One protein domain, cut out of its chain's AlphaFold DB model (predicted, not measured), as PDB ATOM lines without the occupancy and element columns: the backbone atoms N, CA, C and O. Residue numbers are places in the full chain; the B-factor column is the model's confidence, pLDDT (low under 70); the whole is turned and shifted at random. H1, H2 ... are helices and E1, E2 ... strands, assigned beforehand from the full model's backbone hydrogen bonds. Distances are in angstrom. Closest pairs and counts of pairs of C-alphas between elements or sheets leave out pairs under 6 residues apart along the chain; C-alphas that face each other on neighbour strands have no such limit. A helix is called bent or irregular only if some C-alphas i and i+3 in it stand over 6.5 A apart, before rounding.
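What this domain is: This is residues 142 to 231, 243 to 295 and 353 to 403 of the 813 residues of an uncharacterized protein of Tulasnella calospora MUT 4182 (UniProt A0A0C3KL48). A strongly twisted sheet of six strands forms the core, cupping H1 on one face, while H4 covers the other with H2a at its side. The long helix H7 runs past the beginning of E5, with H3 packed on it, and its residues 398 to 403 stick out. The printed part has 194 residues with six strands and seven helices, in the order E1 H1 E2 E3 E4 H2 H3 E5 H4 E6 H5 H6 H7; the class is mixed, helices and strands. The sheet, in the order E2 E3 E4 E1 E5 E6, is mixed, and the whole is compact, with a radius of gyration of the C-alphas of 16.4 A and spans of 46 by 46 by 34 A.

How they stand to each other: E2, residues 168 to 173, E3, 177 to 182, and E4, 195 to 198, form a meander, each strand the antiparallel neighbour of the one before; N 171 and O 179 are 2.8 A apart, as are N 180 and O 196. E1, 142 to 147, is parallel to E4 and to E5, 259 to 263, with N 145 and O 197 at 2.8 A and N 261 and O 144 at 2.8 A. E6, 285 to 288, is parallel to E5, with N 286 and O 260 at 2.8 A. The sheet curls round H1, residues 153 to 161. H4, 270 to 279, is on the opposite face, giving three layers, at a height over the sheet of 10.1 A; it runs along E5 at 3 degrees on the local plane. E5, H4, E6 is a strand-helix-strand unit, parallel neighbour strands with a helix between; E1, H1, E2 is a split one, with E3 and E4 between its strands; both crossovers are right-handed. H2, 208 to 230, one helix by its hydrogen bonds, is bent: C-alphas 219 and 222 are 6.8 A apart. Its arm H2a, 208 to 219, touches H4 at a shallow tilt of 30 degrees, the closest C-alphas being those of Pro 208 and Ile 271, 5.7 A. H7, 379 to 403, only grazes the sheet; its residues 383 to 390 alone touch H3, 243 to 250, closest at the C-alphas of Leu 249 and Ala 390, 5.5 A. The other arm of H2, H2b, 222 to 230, is close to H7 but not clearly touching, the closest C-alphas being those of Phe 223 and Phe 393, 7.3 A apart. H6, 369 to 376, touches H1, closest at the C-alphas of Leu 160 and Lys 373, 5.7 A. H5, 292 to 295, touches no helix and is too short for an O i to N i+4 pair; in H1, H2a, H2b, H3, H4, H6 and H7 every such pair is within hydrogen-bond range.

Where its parts are: E1 begins at C-alpha 142, (11.627, 10.372, 23.388), and is 16.8 A long. H2a is 16.5 A long and H7 36.1 A, ending at C-alpha 403, (20.285, 15.619, -2.853).

The domain as a whole: The C-alphas farthest apart, those of His 231 and Arg 295, are 51.1 A apart. Residues 232 to 242 and 296 to 352 are not printed, with gaps of 15.1 A and 14.7 A between C-alphas. The link from E3 to E4 is long. Mean pLDDT of the printed part is 87.1; residues 165, 183 to 192, 243 and 353 to 362 are under 70.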
ATOM      1  N   ARG A 142      10.668   9.272  23.536       94.31
ATOM      2  CA  ARG A 142      11.627  10.372  23.388       94.31
ATOM      3  C   ARG A 142      10.893  11.615  22.914       94.31
ATOM      4  O   ARG A 142      10.416  11.660  21.784       94.31
ATOM      5  N   LEU A 143      10.785  12.620  23.773       96.19
ATOM      6  CA  LEU A 143      10.069  13.861  23.481       96.19
ATOM      7  C   LEU A 143      11.052  15.012  23.352       96.19
ATOM      8  O   LEU A 143      11.932  15.164  24.196       96.19
ATOM      9  N   LEU A 144      10.857  15.851  22.342       97.38
ATOM     10  CA  LEU A 144      11.600  17.095  22.180       97.38
ATOM     11  C   LEU A 144      10.700  18.271  22.566       97.38
ATOM     12  O   LEU A 144       9.646  18.454  21.969       97.38
ATOM     13  N   VAL A 145      11.074  19.067  23.568       97.56
ATOM     14  CA  VAL A 145      10.274  20.215  24.025       97.56
ATOM     15  C   VAL A 145      10.932  21.515  23.588       97.56
ATOM     16  O   VAL A 145      12.040  21.850  24.011       97.56
ATOM     17  N   ILE A 146      10.202  22.259  22.762       97.56
ATOM     18  CA  ILE A 146      10.650  23.435  22.016       97.56
ATOM     19  C   ILE A 146       9.733  24.607  22.380       97.56
ATOM     20  O   ILE A 146       8.555  24.416  22.654       97.56
ATOM     21  N   GLY A 147      10.244  25.830  22.428       97.69
ATOM     22  CA  GLY A 147       9.455  27.016  22.777       97.69
ATOM     23  C   GLY A 147      10.353  28.194  23.130       97.69
ATOM     24  O   GLY A 147      11.511  27.987  23.496       97.69
ATOM     25  N   ARG A 148       9.812  29.412  23.111       97.31
ATOM     26  CA  ARG A 148      10.538  30.635  23.495       97.31
ATOM     27  C   ARG A 148      11.177  30.549  24.884       97.31
ATOM     28  O   ARG A 148      10.784  29.738  25.744       97.31
ATOM     29  N   ARG A 149      12.171  31.397  25.146       96.19
ATOM     30  CA  ARG A 149      12.673  31.604  26.509       96.19
ATOM     31  C   ARG A 149      11.513  32.078  27.395       96.19
ATOM     32  O   ARG A 149      10.670  32.867  26.984       96.19
ATOM     33  N   GLY A 150      11.383  31.483  28.580       96.06
ATOM     34  CA  GLY A 150      10.265  31.773  29.488       96.06
ATOM     35  C   GLY A 150       8.904  31.156  29.123       96.06
ATOM     36  O   GLY A 150       7.970  31.302  29.902       96.06
ATOM     37  N   ALA A 151       8.768  30.386  28.032       95.88
ATOM     38  CA  ALA A 151       7.482  29.796  27.613       95.88
ATOM     39  C   ALA A 151       6.890  28.738  28.579       95.88
ATOM     40  O   ALA A 151       5.838  28.164  28.311       95.88
ATOM     41  N   GLY A 152       7.556  28.436  29.699       96.12
ATOM     42  CA  GLY A 152       7.108  27.412  30.651       96.12
ATOM     43  C   GLY A 152       7.485  25.980  30.262       96.12
ATOM     44  O   GLY A 152       6.874  25.037  30.757       96.12
ATOM     45  N   LYS A 153       8.508  25.792  29.413       95.75
ATOM     46  CA  LYS A 153       9.003  24.464  29.000       95.75
ATOM     47  C   LYS A 153       9.361  23.571  30.190       95.75
ATOM     48  O   LYS A 153       8.907  22.440  30.252       95.75
ATOM     49  N   THR A 154      10.128  24.091  31.153       94.56
ATOM     50  CA  THR A 154      10.528  23.356  32.366       94.56
ATOM     51  C   THR A 154       9.314  22.863  33.145       94.56
ATOM     52  O   THR A 154       9.217  21.678  33.437       94.56
ATOM     53  N   PHE A 155       8.357  23.764  33.389       94.94
ATOM     54  CA  PHE A 155       7.107  23.442  34.066       94.94
ATOM     55  C   PHE A 155       6.338  22.353  33.311       94.94
ATOM     56  O   PHE A 155       5.856  21.406  33.920       94.94
ATOM     57  N   LEU A 156       6.255  22.439  31.979       95.56
ATOM     58  CA  LEU A 156       5.612  21.407  31.169       95.56
ATOM     59  C   LEU A 156       6.298  20.042  31.327       95.56
ATOM     60  O   LEU A 156       5.612  19.060  31.593       95.56
ATOM     61  N   CYS A 157       7.627  19.984  31.202       95.31
ATOM     62  CA  CYS A 157       8.399  18.749  31.363       95.31
ATOM     63  C   CYS A 157       8.191  18.123  32.750       95.31
ATOM     64  O   CYS A 157       7.937  16.926  32.849       95.31
ATOM     65  N   GLU A 158       8.226  18.933  33.810       93.00
ATOM     66  CA  GLU A 158       7.987  18.477  35.184       93.00
ATOM     67  C   GLU A 158       6.569  17.925  35.363       93.00
ATOM     68  O   GLU A 158       6.403  16.864  35.955       93.00
ATOM     69  N   ASN A 159       5.546  18.574  34.796       94.12
ATOM     70  CA  ASN A 159       4.158  18.098  34.879       94.12
ATOM     71  C   ASN A 159       3.909  16.821  34.062       94.12
ATOM     72  O   ASN A 159       3.083  15.996  34.452       94.12
ATOM     73  N   LEU A 160       4.605  16.638  32.933       93.50
ATOM     74  CA  LEU A 160       4.532  15.392  32.161       93.50
ATOM     75  C   LEU A 160       5.053  14.209  32.987       93.50
ATOM     76  O   LEU A 160       4.470  13.126  32.959       93.50
ATOM     77  N   VAL A 161       6.095  14.453  33.776       91.94
ATOM     78  CA  VAL A 161       6.724  13.466  34.653       91.94
ATOM     79  C   VAL A 161       5.990  13.305  35.990       91.94
ATOM     80  O   VAL A 161       5.992  12.220  36.566       91.94
ATOM     81  N   GLN A 162       5.317  14.346  36.485       90.12
ATOM     82  CA  GLN A 162       4.694  14.358  37.809       90.12
ATOM     83  C   GLN A 162       3.698  13.202  37.986       90.12
ATOM     84  O   GLN A 162       2.756  13.058  37.208       90.12
ATOM     85  N   GLY A 163       3.894  12.376  39.018       81.88
ATOM     86  CA  GLY A 163       3.103  11.164  39.266       81.88
ATOM     87  C   GLY A 163       3.678   9.885  38.646       81.88
ATOM     88  O   GLY A 163       3.069   8.830  38.797       81.88
ATOM     89  N   SER A 164       4.824   9.971  37.966       76.44
ATOM     90  CA  SER A 164       5.681   8.816  37.693       76.44
ATOM     91  C   SER A 164       6.622   8.547  38.873       76.44
ATOM     92  O   SER A 164       6.919   9.451  39.659       76.44
ATOM     93  N   VAL A 165       7.053   7.293  39.000       62.53
ATOM     94  CA  VAL A 165       7.941   6.790  40.054       62.53
ATOM     95  C   VAL A 165       9.256   7.585  40.061       62.53
ATOM     96  O   VAL A 165       9.803   7.918  39.009       62.53
ATOM     97  N   GLU A 166       9.718   7.924  41.265       72.88
ATOM     98  CA  GLU A 166      10.900   8.736  41.578       72.88
ATOM     99  C   GLU A 166      12.134   8.414  40.702       72.88
ATOM    100  O   GLU A 166      12.364   7.263  40.335       72.88
ATOM    101  N   GLY A 167      12.956   9.426  40.381       77.50
ATOM    102  CA  GLY A 167      14.244   9.223  39.686       77.50
ATOM    103  C   GLY A 167      14.511  10.088  38.448       77.50
ATOM    104  O   GLY A 167      15.457   9.821  37.711       77.50
ATOM    105  N   PHE A 168      13.708  11.120  38.190       81.69
ATOM    106  CA  PHE A 168      13.995  12.067  37.114       81.69
ATOM    107  C   PHE A 168      14.981  13.133  37.580       81.69
ATOM    108  O   PHE A 168      14.720  13.856  38.542       81.69
ATOM    109  N   ALA A 169      16.093  13.255  36.865       86.69
ATOM    110  CA  ALA A 169      17.076  14.301  37.081       86.69
ATOM    111  C   ALA A 169      17.336  15.037  35.768       86.69
ATOM    112  O   ALA A 169      17.426  14.432  34.699       86.69
ATOM    113  N   TRP A 170      17.446  16.361  35.858       88.00
ATOM    114  CA  TRP A 170      17.934  17.163  34.746       88.00
ATOM    115  C   TRP A 170      19.439  16.934  34.606       88.00
ATOM    116  O   TRP A 170      20.210  17.299  35.494       88.00
ATOM    117  N   THR A 171      19.851  16.360  33.488       90.00
ATOM    118  CA  THR A 171      21.240  16.276  33.050       90.00
ATOM    119  C   THR A 171      21.476  17.320  31.961       90.00
ATOM    120  O   THR A 171      20.586  17.662  31.183       90.00
ATOM    121  N   HIS A 172      22.664  17.916  31.948       88.75
ATOM    122  CA  HIS A 172      23.057  18.821  30.875       88.75
ATOM    123  C   HIS A 172      23.881  18.031  29.867       88.75
ATOM    124  O   HIS A 172      24.935  17.504  30.215       88.75
ATOM    125  N   GLU A 173      23.399  17.952  28.635       88.06
ATOM    126  CA  GLU A 173      24.082  17.281  27.543       88.06
ATOM    127  C   GLU A 173      24.527  18.362  26.553       88.06
ATOM    128  O   GLU A 173      23.675  19.018  25.955       88.06
ATOM    129  N   PRO A 174      25.839  18.607  26.392       80.75
ATOM    130  CA  PRO A 174      26.337  19.773  25.660       80.75
ATOM    131  C   PRO A 174      25.847  19.842  24.206       80.75
ATOM    132  O   PRO A 174      25.731  20.936  23.667       80.75
ATOM    133  N   ALA A 175      25.510  18.701  23.594       80.44
ATOM    134  CA  ALA A 175      24.972  18.633  22.235       80.44
ATOM    135  C   ALA A 175      23.447  18.853  22.143       80.44
ATOM    136  O   ALA A 175      22.951  19.276  21.104       80.44
ATOM    137  N   LEU A 176      22.694  18.552  23.208       77.06
ATOM    138  CA  LEU A 176      21.224  18.475  23.182       77.06
ATOM    139  C   LEU A 176      20.538  19.471  24.133       77.06
ATOM    140  O   LEU A 176      19.310  19.550  24.174       77.06
ATOM    141  N   GLY A 177      21.311  20.226  24.915       81.75
ATOM    142  CA  GLY A 177      20.811  21.139  25.935       81.75
ATOM    143  C   GLY A 177      20.469  20.423  27.244       81.75
ATOM    144  O   GLY A 177      21.217  19.580  27.743       81.75
ATOM    145  N   LYS A 178      19.339  20.781  27.861       82.31
ATOM    146  CA  LYS A 178      18.928  20.207  29.152       82.31
ATOM    147  C   LYS A 178      18.049  18.990  28.921       82.31
ATOM    148  O   LYS A 178      16.915  19.099  28.465       82.31
ATOM    149  N   VAL A 179      18.554  17.827  29.288       84.50
ATOM    150  CA  VAL A 179      17.873  16.550  29.134       84.50
ATOM    151  C   VAL A 179      17.271  16.152  30.474       84.50
ATOM    152  O   VAL A 179      17.949  16.096  31.490       84.50
ATOM    153  N   LEU A 180      15.968  15.903  30.499       80.12
ATOM    154  CA  LEU A 180      15.299  15.248  31.612       80.12
ATOM    155  C   LEU A 180      15.137  13.782  31.239       80.12
ATOM    156  O   LEU A 180      14.236  13.407  30.488       80.12
ATOM    157  N   SER A 181      16.037  12.950  31.742       77.06
ATOM    158  CA  SER A 181      15.958  11.503  31.584       77.06
ATOM    159  C   SER A 181      15.531  10.868  32.897       77.06
ATOM    160  O   SER A 181      16.039  11.229  33.962       77.06
ATOM    161  N   GLN A 182      14.633   9.888  32.821       72.06
ATOM    162  CA  GLN A 182      14.520   8.920  33.899       72.06
ATOM    163  C   GLN A 182      15.759   8.029  33.843       72.06
ATOM    164  O   GLN A 182      15.898   7.207  32.941       72.06
ATOM    165  N   THR A 183      16.680   8.211  34.779       54.44
ATOM    166  CA  THR A 183      17.752   7.245  35.013       54.44
ATOM    167  C   THR A 183      17.385   6.518  36.289       54.44
ATOM    168  O   THR A 183      17.700   6.988  37.381       54.44
ATOM    169  N   THR A 184      16.656   5.408  36.182       52.72
ATOM    170  CA  THR A 184      16.549   4.498  37.321       52.72
ATOM    171  C   THR A 184      17.945   3.902  37.544       52.72
ATOM    172  O   THR A 184      18.483   3.257  36.647       52.72
ATOM    173  N   PRO A 185      18.580   4.118  38.712       51.44
ATOM    174  CA  PRO A 185      19.959   3.681  38.950       51.44
ATOM    175  C   PRO A 185      20.115   2.154  39.032       51.44
ATOM    176  O   PRO A 185      21.229   1.661  39.158       51.44
ATOM    177  N   ILE A 186      19.010   1.405  39.008       46.22
ATOM    178  CA  ILE A 186      18.983  -0.015  39.372       46.22
ATOM    179  C   ILE A 186      19.068  -0.937  38.150       46.22
ATOM    180  O   ILE A 186      19.389  -2.107  38.317       46.22
ATOM    181  N   ASP A 187      18.853  -0.445  36.924       50.41
ATOM    182  CA  ASP A 187      18.871  -1.337  35.761       50.41
ATOM    183  C   ASP A 187      19.301  -0.619  34.471       50.41
ATOM    184  O   ASP A 187      18.493  -0.269  33.611       50.41
ATOM    185  N   GLU A 188      20.612  -0.412  34.299       55.56
ATOM    186  CA  GLU A 188      21.192   0.114  33.050       55.56
ATOM    187  C   GLU A 188      20.843  -0.734  31.812       55.56
ATOM    188  O   GLU A 188      21.002  -0.261  30.684       55.56
ATOM    189  N   LYS A 189      20.359  -1.970  32.000       54.81
ATOM    190  CA  LYS A 189      19.881  -2.845  30.923       54.81
ATOM    191  C   LYS A 189      18.443  -2.554  30.497       54.81
ATOM    192  O   LYS A 189      18.093  -2.848  29.359       54.81
ATOM    193  N   ARG A 190      17.634  -1.913  31.345       54.22
ATOM    194  CA  ARG A 190      16.287  -1.430  31.007       54.22
ATOM    195  C   ARG A 190      16.293   0.087  30.836       54.22
ATOM    196  O   ARG A 190      15.488   0.794  31.435       54.22
ATOM    197  N   ARG A 191      17.164   0.602  29.958       56.22
ATOM    198  CA  ARG A 191      17.201   2.019  29.514       56.22
ATOM    199  C   ARG A 191      15.937   2.473  28.764       56.22
ATOM    200  O   ARG A 191      15.944   3.518  28.115       56.22
ATOM    201  N   ASN A 192      14.840   1.735  28.894       63.16
ATOM    202  CA  ASN A 192      13.595   1.928  28.179       63.16
ATOM    203  C   ASN A 192      12.715   3.027  28.793       63.16
ATOM    204  O   ASN A 192      11.498   2.926  28.793       63.16
ATOM    205  N   GLY A 193      13.303   4.087  29.344       82.81
ATOM    206  CA  GLY A 193      12.565   5.139  30.041       82.81
ATOM    207  C   GLY A 193      11.993   6.222  29.125       82.81
ATOM    208  O   GLY A 193      12.371   6.380  27.962       82.81
ATOM    209  N   LEU A 194      11.107   7.040  29.692       90.19
ATOM    210  CA  LEU A 194      10.743   8.341  29.134       90.19
ATOM    211  C   LEU A 194      11.972   9.271  29.159       90.19
ATOM    212  O   LEU A 194      12.514   9.577  30.225       90.19
ATOM    213  N   ARG A 195      12.388   9.765  27.990       92.25
ATOM    214  CA  ARG A 195      13.435  10.784  27.824       92.25
ATOM    215  C   ARG A 195      12.810  12.049  27.254       92.25
ATOM    216  O   ARG A 195      12.257  12.040  26.158       92.25
ATOM    217  N   ILE A 196      12.917  13.155  27.978       94.69
ATOM    218  CA  ILE A 196      12.437  14.462  27.533       94.69
ATOM    219  C   ILE A 196      13.650  15.362  27.319       94.69
ATOM    220  O   ILE A 196      14.321  15.751  28.269       94.69
ATOM    221  N   VAL A 197      13.938  15.711  26.071       95.69
ATOM    222  CA  VAL A 197      14.993  16.664  25.722       95.69
ATOM    223  C   VAL A 197      14.375  18.051  25.653       95.69
ATOM    224  O   VAL A 197      13.440  18.291  24.888       95.69
ATOM    225  N   ARG A 198      14.869  18.974  26.476       96.12
ATOM    226  CA  ARG A 198      14.434  20.367  26.480       96.12
ATOM    227  C   ARG A 198      15.509  21.222  25.826       96.12
ATOM    228  O   ARG A 198      16.564  21.451  26.417       96.12
ATOM    229  N   LEU A 199      15.178  21.761  24.660       96.25
ATOM    230  CA  LEU A 199      16.050  22.716  23.989       96.25
ATOM    231  C   LEU A 199      16.029  24.061  24.706       96.25
ATOM    232  O   LEU A 199      15.071  24.411  25.414       96.25
ATOM    233  N   ASP A 200      17.094  24.827  24.510       95.31
ATOM    234  CA  ASP A 200      17.105  26.210  24.945       95.31
ATOM    235  C   ASP A 200      16.029  27.005  24.203       95.31
ATOM    236  O   ASP A 200      15.581  26.669  23.108       95.31
ATOM    237  N   GLY A 201      15.483  28.003  24.896       94.50
ATOM    238  CA  GLY A 201      14.487  28.863  24.277       94.50
ATOM    239  C   GLY A 201      15.152  29.932  23.448       94.50
ATOM    240  O   GLY A 201      16.150  30.479  23.900       94.50
ATOM    241  N   TRP A 202      14.536  30.257  22.319       96.44
ATOM    242  CA  TRP A 202      14.897  31.440  21.553       96.44
ATOM    243  C   TRP A 202      14.241  32.696  22.128       96.44
ATOM    244  O   TRP A 202      13.162  32.640  22.747       96.44
ATOM    245  N   ASP A 203      14.903  33.816  21.895       96.12
ATOM    246  CA  ASP A 203      14.451  35.172  22.149       96.12
ATOM    247  C   ASP A 203      13.903  35.810  20.855       96.12
ATOM    248  O   ASP A 203      13.951  35.229  19.773       96.12
ATOM    249  N   GLU A 204      13.290  36.995  20.952       93.31
ATOM    250  CA  GLU A 204      12.730  37.688  19.770       93.31
ATOM    251  C   GLU A 204      13.815  38.248  18.840       93.31
ATOM    252  O   GLU A 204      13.529  38.551  17.686       93.31
ATOM    253  N   SER A 205      15.040  38.383  19.351       95.25
ATOM    254  CA  SER A 205      16.218  38.834  18.612       95.25
ATOM    255  C   SER A 205      16.859  37.744  17.758       95.25
ATOM    256  O   SER A 205      17.688  38.068  16.910       95.25
ATOM    257  N   ASP A 206      16.526  36.474  17.997       95.12
ATOM    258  CA  ASP A 206      17.201  35.362  17.337       95.12
ATOM    259  C   ASP A 206      16.727  35.216  15.890       95.12
ATOM    260  O   ASP A 206      15.536  35.330  15.577       95.12
ATOM    261  N   GLU A 207      17.668  34.931  14.992       95.12
ATOM    262  CA  GLU A 207      17.354  34.727  13.584       95.12
ATOM    263  C   GLU A 207      16.559  33.412  13.409       95.12
ATOM    264  O   GLU A 207      17.000  32.357  13.876       95.12
ATOM    265  N   PRO A 208      15.397  33.420  12.725       93.62
ATOM    266  CA  PRO A 208      14.537  32.238  12.617       93.62
ATOM    267  C   PRO A 208      15.221  31.023  11.973       93.62
ATOM    268  O   PRO A 208      14.910  29.889  12.331       93.62
ATOM    269  N   SER A 209      16.128  31.270  11.023       95.50
ATOM    270  CA  SER A 209      16.958  30.273  10.336       95.50
ATOM    271  C   SER A 209      17.903  29.578  11.314       95.50
ATOM    272  O   SER A 209      17.859  28.361  11.426       95.50
ATOM    273  N   GLN A 210      18.660  30.340  12.109       95.50
ATOM    274  CA  GLN A 210      19.600  29.800  13.097       95.50
ATOM    275  C   GLN A 210      18.894  28.942  14.153       95.50
ATOM    276  O   GLN A 210      19.362  27.857  14.502       95.50
ATOM    277  N   VAL A 211      17.733  29.401  14.638       95.94
ATOM    278  CA  VAL A 211      16.913  28.638  15.593       95.94
ATOM    279  C   VAL A 211      16.432  27.331  14.962       95.94
ATOM    280  O   VAL A 211      16.512  26.274  15.586       95.94
ATOM    281  N   LEU A 212      15.941  27.387  13.724       96.00
ATOM    282  CA  LEU A 212      15.480  26.209  12.997       96.00
ATOM    283  C   LEU A 212      16.623  25.219  12.733       96.00
ATOM    284  O   LEU A 212      16.443  24.034  12.996       96.00
ATOM    285  N   ASP A 213      17.778  25.688  12.267       95.62
ATOM    286  CA  ASP A 213      18.945  24.857  11.957       95.62
ATOM    287  C   ASP A 213      19.471  24.153  13.206       95.62
ATOM    288  O   ASP A 213      19.757  22.957  13.170       95.62
ATOM    289  N   SER A 214      19.508  24.856  14.342       95.50
ATOM    290  CA  SER A 214      19.853  24.264  15.637       95.50
ATOM    291  C   SER A 214      18.884  23.138  16.023       95.50
ATOM    292  O   SER A 214      19.315  22.036  16.368       95.50
ATOM    293  N   ILE A 215      17.572  23.369  15.897       96.25
ATOM    294  CA  ILE A 215      16.550  22.358  16.205       96.25
ATOM    295  C   ILE A 215      16.641  21.166  15.240       96.25
ATOM    296  O   ILE A 215      16.528  20.014  15.666       96.25
ATOM    297  N   LEU A 216      16.829  21.420  13.944       95.88
ATOM    298  CA  LEU A 216      16.948  20.375  12.930       95.88
ATOM    299  C   LEU A 216      18.209  19.543  13.136       95.88
ATOM    300  O   LEU A 216      18.120  18.322  13.037       95.88
ATOM    301  N   ALA A 217      19.336  20.159  13.493       94.81
ATOM    302  CA  ALA A 217      20.555  19.442  13.846       94.81
ATOM    303  C   ALA A 217      20.307  18.472  15.013       94.81
ATOM    304  O   ALA A 217      20.680  17.303  14.927       94.81
ATOM    305  N   THR A 218      19.584  18.906  16.053       95.31
ATOM    306  CA  THR A 218      19.190  18.030  17.167       95.31
ATOM    307  C   THR A 218      18.281  16.882  16.715       95.31
ATOM    308  O   THR A 218      18.514  15.736  17.096       95.31
ATOM    309  N   ILE A 219      17.252  17.153  15.905       95.12
ATOM    310  CA  ILE A 219      16.321  16.120  15.413       95.12
ATOM    311  C   ILE A 219      17.042  15.108  14.514       95.12
ATOM    312  O   ILE A 219      16.752  13.916  14.580       95.12
ATOM    313  N   GLN A 220      17.979  15.580  13.691       94.25
ATOM    314  CA  GLN A 220      18.712  14.770  12.722       94.25
ATOM    315  C   GLN A 220      19.897  14.016  13.323       94.25
ATOM    316  O   GLN A 220      20.367  13.063  12.711       94.25
ATOM    317  N   GLN A 221      20.390  14.384  14.506       93.56
ATOM    318  CA  GLN A 221      21.517  13.676  15.109       93.56
ATOM    319  C   GLN A 221      21.223  12.172  15.323       93.56
ATOM    320  O   GLN A 221      21.989  11.362  14.798       93.56
ATOM    321  N   PRO A 222      20.110  11.753  15.969       91.75
ATOM    322  CA  PRO A 222      19.773  10.331  16.078       91.75
ATOM    323  C   PRO A 222      19.568   9.653  14.722       91.75
ATOM    324  O   PRO A 222      19.789   8.452  14.596       91.75
ATOM    325  N   PHE A 223      19.145  10.415  13.709       89.38
ATOM    326  CA  PHE A 223      19.001   9.915  12.344       89.38
ATOM    327  C   PHE A 223      20.355   9.557  11.743       89.38
ATOM    328  O   PHE A 223      20.489   8.467  11.205       89.38
ATOM    329  N   ARG A 224      21.367  10.414  11.900       90.19
ATOM    330  CA  ARG A 224      22.733  10.150  11.425       90.19
ATOM    331  C   ARG A 224      23.394   8.997  12.179       90.19
ATOM    332  O   ARG A 224      24.052   8.169  11.562       90.19
ATOM    333  N   GLU A 225      23.194   8.916  13.494       88.31
ATOM    334  CA  GLU A 225      23.693   7.798  14.310       88.31
ATOM    335  C   GLU A 225      23.083   6.464  13.862       88.31
ATOM    336  O   GLU A 225      23.789   5.473  13.687       88.31
ATOM    337  N   LEU A 226      21.769   6.442  13.633       88.06
ATOM    338  CA  LEU A 226      21.078   5.253  13.154       88.06
ATOM    339  C   LEU A 226      21.461   4.918  11.709       88.06
ATOM    340  O   LEU A 226      21.599   3.747  11.373       88.06
ATOM    341  N   ASP A 227      21.644   5.923  10.858       84.88
ATOM    342  CA  ASP A 227      22.033   5.726   9.466       84.88
ATOM    343  C   ASP A 227      23.411   5.062   9.357       84.88
ATOM    344  O   ASP A 227      23.551   4.114   8.593       84.88
ATOM    345  N   GLN A 228      24.372   5.422  10.217       82.88
ATOM    346  CA  GLN A 228      25.662   4.721  10.318       82.88
ATOM    347  C   GLN A 228      25.507   3.237  10.686       82.88
ATOM    348  O   GLN A 228      26.261   2.395  10.203       82.88
ATOM    349  N   VAL A 229      24.520   2.897  11.522       81.38
ATOM    350  CA  VAL A 229      24.229   1.505  11.906       81.38
ATOM    351  C   VAL A 229      23.465   0.763  10.804       81.38
ATOM    352  O   VAL A 229      23.695  -0.425  10.586       81.38
ATOM    353  N   LEU A 230      22.565   1.452  10.096       80.44
ATOM    354  CA  LEU A 230      21.765   0.905   8.996       80.44
ATOM    355  C   LEU A 230      22.511   0.865   7.656       80.44
ATOM    356  O   LEU A 230      22.031   0.215   6.726       80.44
ATOM    357  N   HIS A 231      23.655   1.539   7.544       70.88
ATOM    358  CA  HIS A 231      24.598   1.434   6.437       70.88
ATOM    359  C   HIS A 231      25.847   0.637   6.838       70.88
ATOM    360  O   HIS A 231      26.957   1.170   6.814       70.88
ATOM    361  N   ASN A 243      11.314  -3.255   5.222       68.19
ATOM    362  CA  ASN A 243      10.358  -3.638   6.266       68.19
ATOM    363  C   ASN A 243      11.054  -3.852   7.615       68.19
ATOM    364  O   ASN A 243      10.601  -3.333   8.630       68.19
ATOM    365  N   LEU A 244      12.220  -4.504   7.607       71.81
ATOM    366  CA  LEU A 244      13.015  -4.719   8.819       71.81
ATOM    367  C   LEU A 244      13.512  -3.388   9.407       71.81
ATOM    368  O   LEU A 244      13.547  -3.217  10.622       71.81
ATOM    369  N   SER A 245      13.824  -2.402   8.557       74.44
ATOM    370  CA  SER A 245      14.138  -1.057   9.042       74.44
ATOM    371  C   SER A 245      12.913  -0.352   9.619       74.44
ATOM    372  O   SER A 245      13.055   0.257  10.669       74.44
ATOM    373  N   ILE A 246      11.712  -0.475   9.044       75.81
ATOM    374  CA  ILE A 246      10.492   0.096   9.649       75.81
ATOM    375  C   ILE A 246      10.214  -0.510  11.026       75.81
ATOM    376  O   ILE A 246       9.935   0.240  11.960       75.81
ATOM    377  N   ASP A 247      10.331  -1.824  11.194       77.69
ATOM    378  CA  ASP A 247      10.091  -2.464  12.493       77.69
ATOM    379  C   ASP A 247      11.152  -2.059  13.524       77.69
ATOM    380  O   ASP A 247      10.824  -1.760  14.669       77.69
ATOM    381  N   LEU A 248      12.415  -1.912  13.110       82.06
ATOM    382  CA  LEU A 248      13.474  -1.366  13.967       82.06
ATOM    383  C   LEU A 248      13.261   0.117  14.308       82.06
ATOM    384  O   LEU A 248      13.573   0.541  15.418       82.06
ATOM    385  N   LEU A 249      12.722   0.906  13.376       84.69
ATOM    386  CA  LEU A 249      12.438   2.335  13.548       84.69
ATOM    387  C   LEU A 249      11.190   2.594  14.393       84.69
ATOM    388  O   LEU A 249      11.107   3.608  15.085       84.69
ATOM    389  N   THR A 250      10.206   1.703  14.304       82.44
ATOM    390  CA  THR A 250       8.960   1.761  15.077       82.44
ATOM    391  C   THR A 250       9.068   1.025  16.407       82.44
ATOM    392  O   THR A 250       8.242   1.258  17.296       82.44
ATOM    393  N   SER A 251      10.107   0.198  16.567       83.75
ATOM    394  CA  SER A 251      10.474  -0.432  17.827       83.75
ATOM    395  C   SER A 251      10.597   0.613  18.925       83.75
ATOM    396  O   SER A 251      11.072   1.733  18.721       83.75
ATOM    397  N   THR A 252      10.196   0.219  20.129       81.56
ATOM    398  CA  THR A 252      10.410   1.018  21.332       81.56
ATOM    399  C   THR A 252      11.889   1.384  21.450       81.56
ATOM    400  O   THR A 252      12.195   2.531  21.715       81.56
ATOM    401  N   ALA A 253      12.824   0.485  21.146       82.88
ATOM    402  CA  ALA A 253      14.255   0.738  21.316       82.88
ATOM    403  C   ALA A 253      14.862   1.770  20.339       82.88
ATOM    404  O   ALA A 253      16.042   2.106  20.469       82.88
ATOM    405  N   ALA A 254      14.094   2.278  19.367       87.12
ATOM    406  CA  ALA A 254      14.606   3.219  18.386       87.12
ATOM    407  C   ALA A 254      15.134   4.499  19.070       87.12
ATOM    408  O   ALA A 254      14.449   5.105  19.901       87.12
ATOM    409  N   PRO A 255      16.334   4.988  18.702       89.12
ATOM    410  CA  PRO A 255      16.889   6.209  19.277       89.12
ATOM    411  C   PRO A 255      16.148   7.486  18.840       89.12
ATOM    412  O   PRO A 255      16.515   8.582  19.274       89.12
ATOM    413  N   LEU A 256      15.112   7.354  18.011       93.38
ATOM    414  CA  LEU A 256      14.409   8.448  17.362       93.38
ATOM    415  C   LEU A 256      13.482   9.202  18.310       93.38
ATOM    416  O   LEU A 256      12.852   8.631  19.202       93.38
ATOM    417  N   TYR A 257      13.354  10.505  18.076       95.75
ATOM    418  CA  TYR A 257      12.342  11.304  18.750       95.75
ATOM    419  C   TYR A 257      10.945  10.896  18.281       95.75
ATOM    420  O   TYR A 257      10.648  10.878  17.090       95.75
ATOM    421  N   THR A 258      10.072  10.598  19.239       95.81
ATOM    422  CA  THR A 258       8.688  10.192  18.989       95.81
ATOM    423  C   THR A 258       7.824  11.378  18.565       95.81
ATOM    424  O   THR A 258       6.983  11.248  17.681       95.81
ATOM    425  N   ALA A 259       8.017  12.537  19.199       97.19
ATOM    426  CA  ALA A 259       7.311  13.769  18.866       97.19
ATOM    427  C   ALA A 259       8.065  15.006  19.374       97.19
ATOM    428  O   ALA A 259       8.782  14.948  20.379       97.19
ATOM    429  N   ALA A 260       7.834  16.142  18.719       97.56
ATOM    430  CA  ALA A 260       8.217  17.463  19.195       97.56
ATOM    431  C   ALA A 260       6.997  18.200  19.761       97.56
ATOM    432  O   ALA A 260       6.000  18.393  19.072       97.56
ATOM    433  N   ILE A 261       7.078  18.657  21.006       97.69
ATOM    434  CA  ILE A 261       6.071  19.508  21.636       97.69
ATOM    435  C   ILE A 261       6.536  20.956  21.512       97.69
ATOM    436  O   ILE A 261       7.533  21.349  22.122       97.69
ATOM    437  N   VAL A 262       5.803  21.757  20.741       97.44
ATOM    438  CA  VAL A 262       6.114  23.175  20.531       97.44
ATOM    439  C   VAL A 262       5.216  24.013  21.432       97.44
ATOM    440  O   VAL A 262       4.007  24.105  21.220       97.44
ATOM    441  N   VAL A 263       5.811  24.615  22.458       97.50
ATOM    442  CA  VAL A 263       5.142  25.492  23.418       97.50
ATOM    443  C   VAL A 263       4.975  26.875  22.800       97.50
ATOM    444  O   VAL A 263       5.936  27.633  22.677       97.50
ATOM    445  N   LEU A 264       3.742  27.178  22.407       96.75
ATOM    446  CA  LEU A 264       3.361  28.385  21.693       96.75
ATOM    447  C   LEU A 264       3.007  29.528  22.642       96.75
ATOM    448  O   LEU A 264       2.319  29.359  23.657       96.75
ATOM    449  N   SER A 265       3.410  30.722  22.228       95.75
ATOM    450  CA  SER A 265       2.924  31.994  22.751       95.75
ATOM    451  C   SER A 265       1.399  32.118  22.593       95.75
ATOM    452  O   SER A 265       0.812  31.521  21.688       95.75
ATOM    453  N   PRO A 266       0.710  32.927  23.426       93.31
ATOM    454  CA  PRO A 266      -0.741  33.112  23.306       93.31
ATOM    455  C   PRO A 266      -1.141  33.716  21.952       93.31
ATOM    456  O   PRO A 266      -2.240  33.459  21.465       93.31
ATOM    457  N   ASN A 267      -0.230  34.485  21.353       93.62
ATOM    458  CA  ASN A 267      -0.293  34.958  19.981       93.62
ATOM    459  C   ASN A 267       0.927  34.394  19.245       93.62
ATOM    460  O   ASN A 267       2.015  34.944  19.422       93.62
ATOM    461  N   PRO A 268       0.770  33.303  18.475       94.56
ATOM    462  CA  PRO A 268       1.883  32.685  17.776       94.56
ATOM    463  C   PRO A 268       2.597  33.682  16.861       94.56
ATOM    464  O   PRO A 268       1.982  34.350  16.028       94.56
ATOM    465  N   THR A 269       3.897  33.811  17.077       94.81
ATOM    466  CA  THR A 269       4.823  34.656  16.327       94.81
ATOM    467  C   THR A 269       5.093  34.070  14.940       94.81
ATOM    468  O   THR A 269       4.904  32.875  14.706       94.81
ATOM    469  N   ALA A 270       5.580  34.897  14.009       92.81
ATOM    470  CA  ALA A 270       5.972  34.437  12.674       92.81
ATOM    471  C   ALA A 270       7.006  33.296  12.745       92.81
ATOM    472  O   ALA A 270       6.862  32.299  12.036       92.81
ATOM    473  N   ILE A 271       7.967  33.400  13.671       95.38
ATOM    474  CA  ILE A 271       8.979  32.370  13.947       95.38
ATOM    475  C   ILE A 271       8.311  31.061  14.366       95.38
ATOM    476  O   ILE A 271       8.556  30.032  13.748       95.38
ATOM    477  N   GLU A 272       7.403  31.091  15.348       96.06
ATOM    478  CA  GLU A 272       6.667  29.896  15.787       96.06
ATOM    479  C   GLU A 272       5.872  29.263  14.637       96.06
ATOM    480  O   GLU A 272       5.896  28.046  14.475       96.06
ATOM    481  N   THR A 273       5.210  30.065  13.796       94.94
ATOM    482  CA  THR A 273       4.463  29.525  12.647       94.94
ATOM    483  C   THR A 273       5.376  28.909  11.583       94.94
ATOM    484  O   THR A 273       5.016  27.898  10.978       94.94
ATOM    485  N   SER A 274       6.568  29.480  11.379       94.69
ATOM    486  CA  SER A 274       7.578  28.963  10.451       94.69
ATOM    487  C   SER A 274       8.199  27.664  10.971       94.69
ATOM    488  O   SER A 274       8.309  26.686  10.228       94.69
ATOM    489  N   LEU A 275       8.509  27.615  12.272       95.69
ATOM    490  CA  LEU A 275       8.996  26.423  12.961       95.69
ATOM    491  C   LEU A 275       7.972  25.291  12.891       95.69
ATOM    492  O   LEU A 275       8.324  24.194  12.478       95.69
ATOM    493  N   LEU A 276       6.700  25.543  13.221       95.81
ATOM    494  CA  LEU A 276       5.646  24.525  13.123       95.81
ATOM    495  C   LEU A 276       5.559  23.939  11.710       95.81
ATOM    496  O   LEU A 276       5.535  22.719  11.550       95.81
ATOM    497  N   ARG A 277       5.556  24.803  10.686       95.06
ATOM    498  CA  ARG A 277       5.486  24.376   9.285       95.06
ATOM    499  C   ARG A 277       6.686  23.513   8.909       95.06
ATOM    500  O   ARG A 277       6.498  22.436   8.351       95.06
ATOM    501  N   THR A 278       7.893  23.955   9.241       95.69
ATOM    502  CA  THR A 278       9.119  23.276   8.811       95.69
ATOM    503  C   THR A 278       9.360  21.992   9.600       95.69
ATOM    504  O   THR A 278       9.553  20.934   9.011       95.69
ATOM    505  N   LEU A 279       9.237  22.030  10.930       96.00
ATOM    506  CA  LEU A 279       9.438  20.860  11.792       96.00
ATOM    507  C   LEU A 279       8.431  19.743  11.511       96.00
ATOM    508  O   LEU A 279       8.795  18.572  11.592       96.00
ATOM    509  N   SER A 280       7.200  20.081  11.110       95.50
ATOM    510  CA  SER A 280       6.188  19.080  10.750       95.50
ATOM    511  C   SER A 280       6.602  18.180   9.580       95.50
ATOM    512  O   SER A 280       6.039  17.098   9.415       95.50
ATOM    513  N   GLN A 281       7.598  18.581   8.782       94.81
ATOM    514  CA  GLN A 281       8.151  17.774   7.693       94.81
ATOM    515  C   GLN A 281       9.197  16.756   8.169       94.81
ATOM    516  O   GLN A 281       9.513  15.834   7.424       94.81
ATOM    517  N   HIS A 282       9.724  16.913   9.388       95.44
ATOM    518  CA  HIS A 282      10.825  16.108   9.926       95.44
ATOM    519  C   HIS A 282      10.418  15.247  11.124       95.44
ATOM    520  O   HIS A 282      10.970  14.173  11.322       95.44
ATOM    521  N   ILE A 283       9.449  15.700  11.923       96.56
ATOM    522  CA  ILE A 283       8.995  15.007  13.133       96.56
ATOM    523  C   ILE A 283       7.493  15.259  13.370       96.56
ATOM    524  O   ILE A 283       6.978  16.290  12.931       96.56
ATOM    525  N   PRO A 284       6.748  14.361  14.043       96.75
ATOM    526  CA  PRO A 284       5.400  14.671  14.511       96.75
ATOM    527  C   PRO A 284       5.440  15.859  15.479       96.75
ATOM    528  O   PRO A 284       6.166  15.832  16.474       96.75
ATOM    529  N   VAL A 285       4.675  16.913  15.188       96.56
ATOM    530  CA  VAL A 285       4.664  18.152  15.980       96.56
ATOM    531  C   VAL A 285       3.341  18.293  16.723       96.56
ATOM    532  O   VAL A 285       2.272  18.268  16.117       96.56
ATOM    533  N   ILE A 286       3.421  18.498  18.037       97.00
ATOM    534  CA  ILE A 286       2.285  18.728  18.929       97.00
ATOM    535  C   ILE A 286       2.324  20.193  19.392       97.00
ATOM    536  O   ILE A 286       3.135  20.548  20.256       97.00
ATOM    537  N   PRO A 287       1.471  21.072  18.844       96.69
ATOM    538  CA  PRO A 287       1.370  22.454  19.302       96.69
ATOM    539  C   PRO A 287       0.733  22.501  20.699       96.69
ATOM    540  O   PRO A 287      -0.337  21.941  20.930       96.69
ATOM    541  N   PHE A 288       1.354  23.203  21.645       96.56
ATOM    542  CA  PHE A 288       0.851  23.328  23.015       96.56
ATOM    543  C   PHE A 288       0.794  24.791  23.455       96.56
ATOM    544  O   PHE A 288       1.801  25.486  23.445       96.56
ATOM    545  N   SER A 289      -0.377  25.275  23.877       95.50
ATOM    546  CA  SER A 289      -0.576  26.672  24.304       95.50
ATOM    547  C   SER A 289      -0.959  26.753  25.791       95.50
ATOM    548  O   SER A 289      -2.147  26.662  26.118       95.50
ATOM    549  N   PRO A 290      -0.009  26.983  26.721       89.06
ATOM    550  CA  PRO A 290      -0.285  26.958  28.163       89.06
ATOM    551  C   PRO A 290      -1.294  28.033  28.601       89.06
ATOM    552  O   PRO A 290      -2.055  27.849  29.552       89.06
ATOM    553  N   HIS A 291      -1.362  29.156  27.881       83.38
ATOM    554  CA  HIS A 291      -2.235  30.281  28.225       83.38
ATOM    555  C   HIS A 291      -3.727  30.027  27.984       83.38
ATOM    556  O   HIS A 291      -4.555  30.731  28.571       83.38
ATOM    557  N   GLN A 292      -4.094  29.007  27.200       75.94
ATOM    558  CA  GLN A 292      -5.504  28.642  27.030       75.94
ATOM    559  C   GLN A 292      -6.142  28.205  28.359       75.94
ATOM    560  O   GLN A 292      -7.330  28.444  28.584       75.94
ATOM    561  N   GLN A 293      -5.345  27.673  29.294       71.62
ATOM    562  CA  GLN A 293      -5.825  27.306  30.627       71.62
ATOM    563  C   GLN A 293      -6.259  28.516  31.459       71.62
ATOM    564  O   GLN A 293      -7.254  28.441  32.183       71.62
ATOM    565  N   ARG A 294      -5.525  29.637  31.377       73.06
ATOM    566  CA  ARG A 294      -5.796  30.812  32.220       73.06
ATOM    567  C   ARG A 294      -7.061  31.545  31.791       73.06
ATOM    568  O   ARG A 294      -7.851  31.920  32.651       73.06
ATOM    569  N   ARG A 295      -7.295  31.702  30.485       71.50
ATOM    570  CA  ARG A 295      -8.474  32.440  29.997       71.50
ATOM    571  C   ARG A 295      -9.793  31.771  30.378       71.50
ATOM    572  O   ARG A 295     -10.736  32.467  30.732       71.50
ATOM    573  N   GLN A 353      -5.943  32.341  15.244       60.03
ATOM    574  CA  GLN A 353      -5.932  30.916  15.628       60.03
ATOM    575  C   GLN A 353      -6.475  30.013  14.514       60.03
ATOM    576  O   GLN A 353      -6.002  28.891  14.353       60.03
ATOM    577  N   GLN A 354      -7.397  30.518  13.690       64.25
ATOM    578  CA  GLN A 354      -7.927  29.773  12.543       64.25
ATOM    579  C   GLN A 354      -6.881  29.574  11.434       64.25
ATOM    580  O   GLN A 354      -6.946  28.583  10.715       64.25
ATOM    581  N   GLN A 355      -5.877  30.453  11.328       67.25
ATOM    582  CA  GLN A 355      -4.801  30.328  10.333       67.25
ATOM    583  C   GLN A 355      -3.808  29.197  10.637       67.25
ATOM    584  O   GLN A 355      -3.126  28.721   9.733       67.25
ATOM    585  N   LEU A 356      -3.732  28.741  11.891       67.25
ATOM    586  CA  LEU A 356      -2.867  27.624  12.281       67.25
ATOM    587  C   LEU A 356      -3.516  26.258  12.058       67.25
ATOM    588  O   LEU A 356      -2.801  25.281  11.852       67.25
ATOM    589  N   ALA A 357      -4.850  26.197  12.046       65.19
ATOM    590  CA  ALA A 357      -5.601  24.965  11.829       65.19
ATOM    591  C   ALA A 357      -5.259  24.236  10.508       65.19
ATOM    592  O   ALA A 357      -5.078  23.023  10.560       65.19
ATOM    593  N   PRO A 358      -5.112  24.900   9.341       66.12
ATOM    594  CA  PRO A 358      -4.752  24.203   8.102       66.12
ATOM    595  C   PRO A 358      -3.278  23.781   8.035       66.12
ATOM    596  O   PRO A 358      -2.934  22.914   7.240       66.12
ATOM    597  N   LEU A 359      -2.396  24.389   8.837       60.81
ATOM    598  CA  LEU A 359      -0.959  24.078   8.819       60.81
ATOM    599  C   LEU A 359      -0.615  22.841   9.648       60.81
ATOM    600  O   LEU A 359       0.450  22.254   9.473       60.81
ATOM    601  N   LEU A 360      -1.506  22.451  10.554       67.38
ATOM    602  CA  LEU A 360      -1.311  21.328  11.448       67.38
ATOM    603  C   LEU A 360      -2.332  20.259  11.071       67.38
ATOM    604  O   LEU A 360      -3.453  20.248  11.564       67.38
ATOM    605  N   ASN A 361      -1.913  19.305  10.236       63.12
ATOM    606  CA  ASN A 361      -2.699  18.098   9.936       63.12
ATOM    607  C   ASN A 361      -2.990  17.238  11.185       63.12
ATOM    608  O   ASN A 361      -3.681  16.223  11.098       63.12
ATOM    609  N   PHE A 362      -2.480  17.630  12.354       65.94
ATOM    610  CA  PHE A 362      -2.838  17.032  13.625       65.94
ATOM    611  C   PHE A 362      -4.140  17.628  14.159       65.94
ATOM    612  O   PHE A 362      -4.218  18.786  14.558       65.94
ATOM    613  N   ALA A 363      -5.160  16.775  14.254       71.31
ATOM    614  CA  ALA A 363      -6.442  17.113  14.868       71.31
ATOM    615  C   ALA A 363      -6.327  17.453  16.372       71.31
ATOM    616  O   ALA A 363      -7.254  18.021  16.954       71.31
ATOM    617  N   PHE A 364      -5.208  17.121  17.023       88.88
ATOM    618  CA  PHE A 364      -5.061  17.218  18.471       88.88
ATOM    619  C   PHE A 364      -4.405  18.531  18.925       88.88
ATOM    620  O   PHE A 364      -3.236  18.791  18.651       88.88
ATOM    621  N   HIS A 365      -5.166  19.326  19.682       90.81
ATOM    622  CA  HIS A 365      -4.734  20.588  20.286       90.81
ATOM    623  C   HIS A 365      -4.948  20.517  21.809       90.81
ATOM    624  O   HIS A 365      -6.038  20.835  22.300       90.81
ATOM    625  N   PRO A 366      -3.951  20.048  22.578       93.94
ATOM    626  CA  PRO A 366      -4.102  19.846  24.010       93.94
ATOM    627  C   PRO A 366      -4.358  21.171  24.734       93.94
ATOM    628  O   PRO A 366      -3.527  22.077  24.744       93.94
ATOM    629  N   THR A 367      -5.505  21.258  25.408       92.75
ATOM    630  CA  THR A 367      -5.910  22.446  26.185       92.75
ATOM    631  C   THR A 367      -5.250  22.515  27.564       92.75
ATOM    632  O   THR A 367      -5.338  23.530  28.256       92.75
ATOM    633  N   SER A 368      -4.612  21.428  28.005       94.88
ATOM    634  CA  SER A 368      -3.959  21.323  29.307       94.88
ATOM    635  C   SER A 368      -2.778  20.360  29.277       94.88
ATOM    636  O   SER A 368      -2.766  19.429  28.475       94.88
ATOM    637  N   HIS A 369      -1.806  20.549  30.177       94.31
ATOM    638  CA  HIS A 369      -0.696  19.600  30.345       94.31
ATOM    639  C   HIS A 369      -1.205  18.207  30.746       94.31
ATOM    640  O   HIS A 369      -0.637  17.209  30.324       94.31
ATOM    641  N   ARG A 370      -2.312  18.129  31.500       94.31
ATOM    642  CA  ARG A 370      -2.970  16.865  31.852       94.31
ATOM    643  C   ARG A 370      -3.565  16.170  30.628       94.31
ATOM    644  O   ARG A 370      -3.299  14.995  30.437       94.31
ATOM    645  N   ALA A 371      -4.297  16.896  29.781       94.44
ATOM    646  CA  ALA A 371      -4.831  16.342  28.535       94.44
ATOM    647  C   ALA A 371      -3.710  15.926  27.573       94.44
ATOM    648  O   ALA A 371      -3.816  14.894  26.926       94.44
ATOM    649  N   LEU A 372      -2.621  16.705  27.504       95.62
ATOM    650  CA  LEU A 372      -1.423  16.317  26.761       95.62
ATOM    651  C   LEU A 372      -0.837  15.016  27.316       95.62
ATOM    652  O   LEU A 372      -0.556  14.117  26.540       95.62
ATOM    653  N   LYS A 373      -0.685  14.906  28.640       94.44
ATOM    654  CA  LYS A 373      -0.151  13.720  29.316       94.44
ATOM    655  C   LYS A 373      -1.003  12.474  29.058       94.44
ATOM    656  O   LYS A 373      -0.470  11.452  28.646       94.44
ATOM    657  N   GLU A 374      -2.309  12.575  29.292       94.19
ATOM    658  CA  GLU A 374      -3.271  11.482  29.089       94.19
ATOM    659  C   GLU A 374      -3.300  11.038  27.622       94.19
ATOM    660  O   GLU A 374      -3.322   9.846  27.347       94.19
ATOM    661  N   TRP A 375      -3.238  11.981  26.678       95.31
ATOM    662  CA  TRP A 375      -3.216  11.658  25.253       95.31
ATOM    663  C   TRP A 375      -1.888  11.043  24.803       95.31
ATOM    664  O   TRP A 375      -1.888  10.075  24.050       95.31
ATOM    665  N   LEU A 376      -0.759  11.591  25.260       94.62
ATOM    666  CA  LEU A 376       0.581  11.186  24.830       94.62
ATOM    667  C   LEU A 376       0.977   9.801  25.346       94.62
ATOM    668  O   LEU A 376       1.715   9.088  24.672       94.62
ATOM    669  N   PHE A 377       0.506   9.442  26.541       92.50
ATOM    670  CA  PHE A 377       0.780   8.149  27.167       92.50
ATOM    671  C   PHE A 377      -0.332   7.120  26.952       92.50
ATOM    672  O   PHE A 377      -0.253   6.018  27.486       92.50
ATOM    673  N   ASP A 378      -1.335   7.447  26.139       93.38
ATOM    674  CA  ASP A 378      -2.227   6.441  25.578       93.38
ATOM    675  C   ASP A 378      -1.463   5.612  24.534       93.38
ATOM    676  O   ASP A 378      -0.879   6.151  23.587       93.38
ATOM    677  N   GLU A 379      -1.459   4.292  24.708       91.69
ATOM    678  CA  GLU A 379      -0.682   3.360  23.884       91.69
ATOM    679  C   GLU A 379      -1.026   3.482  22.388       91.69
ATOM    680  O   GLU A 379      -0.145   3.424  21.526       91.69
ATOM    681  N   THR A 380      -2.302   3.709  22.074       93.69
ATOM    682  CA  THR A 380      -2.803   3.851  20.702       93.69
ATOM    683  C   THR A 380      -2.229   5.090  20.024       93.69
ATOM    684  O   THR A 380      -1.729   5.012  18.896       93.69
ATOM    685  N   ASN A 381      -2.257   6.231  20.716       93.88
ATOM    686  CA  ASN A 381      -1.704   7.483  20.196       93.88
ATOM    687  C   ASN A 381      -0.183   7.402  20.066       93.88
ATOM    688  O   ASN A 381       0.377   7.857  19.068       93.88
ATOM    689  N   LEU A 382       0.486   6.777  21.036       92.94
ATOM    690  CA  LEU A 382       1.932   6.616  21.025       92.94
ATOM    691  C   LEU A 382       2.413   5.746  19.856       92.94
ATOM    692  O   LEU A 382       3.365   6.120  19.168       92.94
ATOM    693  N   LYS A 383       1.736   4.623  19.575       91.56
ATOM    694  CA  LYS A 383       2.005   3.793  18.385       91.56
ATOM    695  C   LYS A 383       1.826   4.598  17.095       91.56
ATOM    696  O   LYS A 383       2.666   4.519  16.200       91.56
ATOM    697  N   GLY A 384       0.773   5.416  17.023       93.19
ATOM    698  CA  GLY A 384       0.539   6.328  15.901       93.19
ATOM    699  C   GLY A 384       1.672   7.340  15.706       93.19
ATOM    700  O   GLY A 384       2.166   7.495  14.590       93.19
ATOM    701  N   LEU A 385       2.129   7.977  16.789       94.62
ATOM    702  CA  LEU A 385       3.244   8.929  16.763       94.62
ATOM    703  C   LEU A 385       4.554   8.275  16.322       94.62
ATOM    704  O   LEU A 385       5.253   8.832  15.484       94.62
ATOM    705  N   ARG A 386       4.873   7.078  16.829       93.56
ATOM    706  CA  ARG A 386       6.072   6.333  16.408       93.56
ATOM    707  C   ARG A 386       6.038   5.983  14.929       93.56
ATOM    708  O   ARG A 386       7.034   6.174  14.241       93.56
ATOM    709  N   LYS A 387       4.891   5.516  14.432       91.81
ATOM    710  CA  LYS A 387       4.712   5.213  13.009       91.81
ATOM    711  C   LYS A 387       4.898   6.459  12.140       91.81
ATOM    712  O   LYS A 387       5.573   6.382  11.117       91.81
ATOM    713  N   ASP A 388       4.335   7.598  12.543       93.56
ATOM    714  CA  ASP A 388       4.506   8.863  11.816       93.56
ATOM    715  C   ASP A 388       5.958   9.371  11.882       93.56
ATOM    716  O   ASP A 388       6.507   9.801  10.871       93.56
ATOM    717  N   ALA A 389       6.627   9.245  13.032       93.44
ATOM    718  CA  ALA A 389       8.046   9.578  13.176       93.44
ATOM    719  C   ALA A 389       8.941   8.707  12.279       93.44
ATOM    720  O   ALA A 389       9.776   9.241  11.550       93.44
ATOM    721  N   ALA A 390       8.726   7.388  12.269       92.06
ATOM    722  CA  ALA A 390       9.448   6.461  11.401       92.06
ATOM    723  C   ALA A 390       9.213   6.770   9.914       92.06
ATOM    724  O   ALA A 390      10.157   6.782   9.127       92.06
ATOM    725  N   LYS A 391       7.971   7.094   9.528       92.12
ATOM    726  CA  LYS A 391       7.651   7.519   8.161       92.12
ATOM    727  C   LYS A 391       8.415   8.788   7.773       92.12
ATOM    728  O   LYS A 391       9.079   8.801   6.744       92.12
ATOM    729  N   LYS A 392       8.366   9.836   8.604       92.50
ATOM    730  CA  LYS A 392       9.078  11.099   8.334       92.50
ATOM    731  C   LYS A 392      10.590  10.910   8.251       92.50
ATOM    732  O   LYS A 392      11.235  11.569   7.441       92.50
ATOM    733  N   PHE A 393      11.147   9.999   9.048       90.62
ATOM    734  CA  PHE A 393      12.551   9.615   8.942       90.62
ATOM    735  C   PHE A 393      12.877   9.002   7.573       90.62
ATOM    736  O   PHE A 393      13.846   9.410   6.936       90.62
ATOM    737  N   LEU A 394      12.059   8.061   7.092       90.12
ATOM    738  CA  LEU A 394      12.255   7.468   5.766       90.12
ATOM    739  C   LEU A 394      12.126   8.511   4.651       90.12
ATOM    740  O   LEU A 394      12.977   8.553   3.764       90.12
ATOM    741  N   ASP A 395      11.125   9.390   4.732       90.25
ATOM    742  CA  ASP A 395      10.933  10.485   3.772       90.25
ATOM    743  C   ASP A 395      12.143  11.436   3.755       90.25
ATOM    744  O   ASP A 395      12.591  11.879   2.693       90.25
ATOM    745  N   TRP A 396      12.703  11.742   4.930       90.06
ATOM    746  CA  TRP A 396      13.924  12.537   5.056       90.06
ATOM    747  C   TRP A 396      15.120  11.843   4.398       90.06
ATOM    748  O   TRP A 396      15.818  12.477   3.610       90.06
ATOM    749  N   ARG A 397      15.307  10.540   4.634       87.38
ATOM    750  CA  ARG A 397      16.405   9.758   4.044       87.38
ATOM    751  C   ARG A 397      16.328   9.705   2.519       87.38
ATOM    752  O   ARG A 397      17.340   9.840   1.836       87.38
ATOM    753  N   VAL A 398      15.125   9.537   1.964       88.75
ATOM    754  CA  VAL A 398      14.904   9.589   0.508       88.75
ATOM    755  C   VAL A 398      15.308  10.955  -0.045       88.75
ATOM    756  O   VAL A 398      15.978  11.028  -1.077       88.75
ATOM    757  N   ARG A 399      14.955  12.039   0.653       88.44
ATOM    758  CA  ARG A 399      15.327  13.402   0.258       88.44
ATOM    759  C   ARG A 399      16.836  13.628   0.324       88.44
ATOM    760  O   ARG A 399      17.382  14.194  -0.614       88.44
ATOM    761  N   GLU A 400      17.501  13.174   1.382       87.06
ATOM    762  CA  GLU A 400      18.955  13.308   1.542       87.06
ATOM    763  C   GLU A 400      19.711  12.582   0.422       87.06
ATOM    764  O   GLU A 400      20.524  13.199  -0.260       87.06
ATOM    765  N   ARG A 401      19.350  11.326   0.133       85.38
ATOM    766  CA  ARG A 401      19.939  10.570  -0.987       85.38
ATOM    767  C   ARG A 401      19.663  11.205  -2.343       85.38
ATOM    768  O   ARG A 401      20.509  11.154  -3.229       85.38
ATOM    769  N   SER A 402      18.482  11.799  -2.515       89.25
ATOM    770  CA  SER A 402      18.161  12.527  -3.745       89.25
ATOM    771  C   SER A 402      19.090  13.728  -3.909       89.25
ATOM    772  O   SER A 402      19.613  13.936  -4.994       89.25
ATOM    773  N   VAL A 403      19.344  14.487  -2.836       89.00
ATOM    774  CA  VAL A 403      20.285  15.619  -2.853       89.00
ATOM    775  C   VAL A 403      21.714  15.147  -3.130       89.00
ATOM    776  O   VAL A 403      22.393  15.754  -3.953       89.00
TER     777      VAL A 403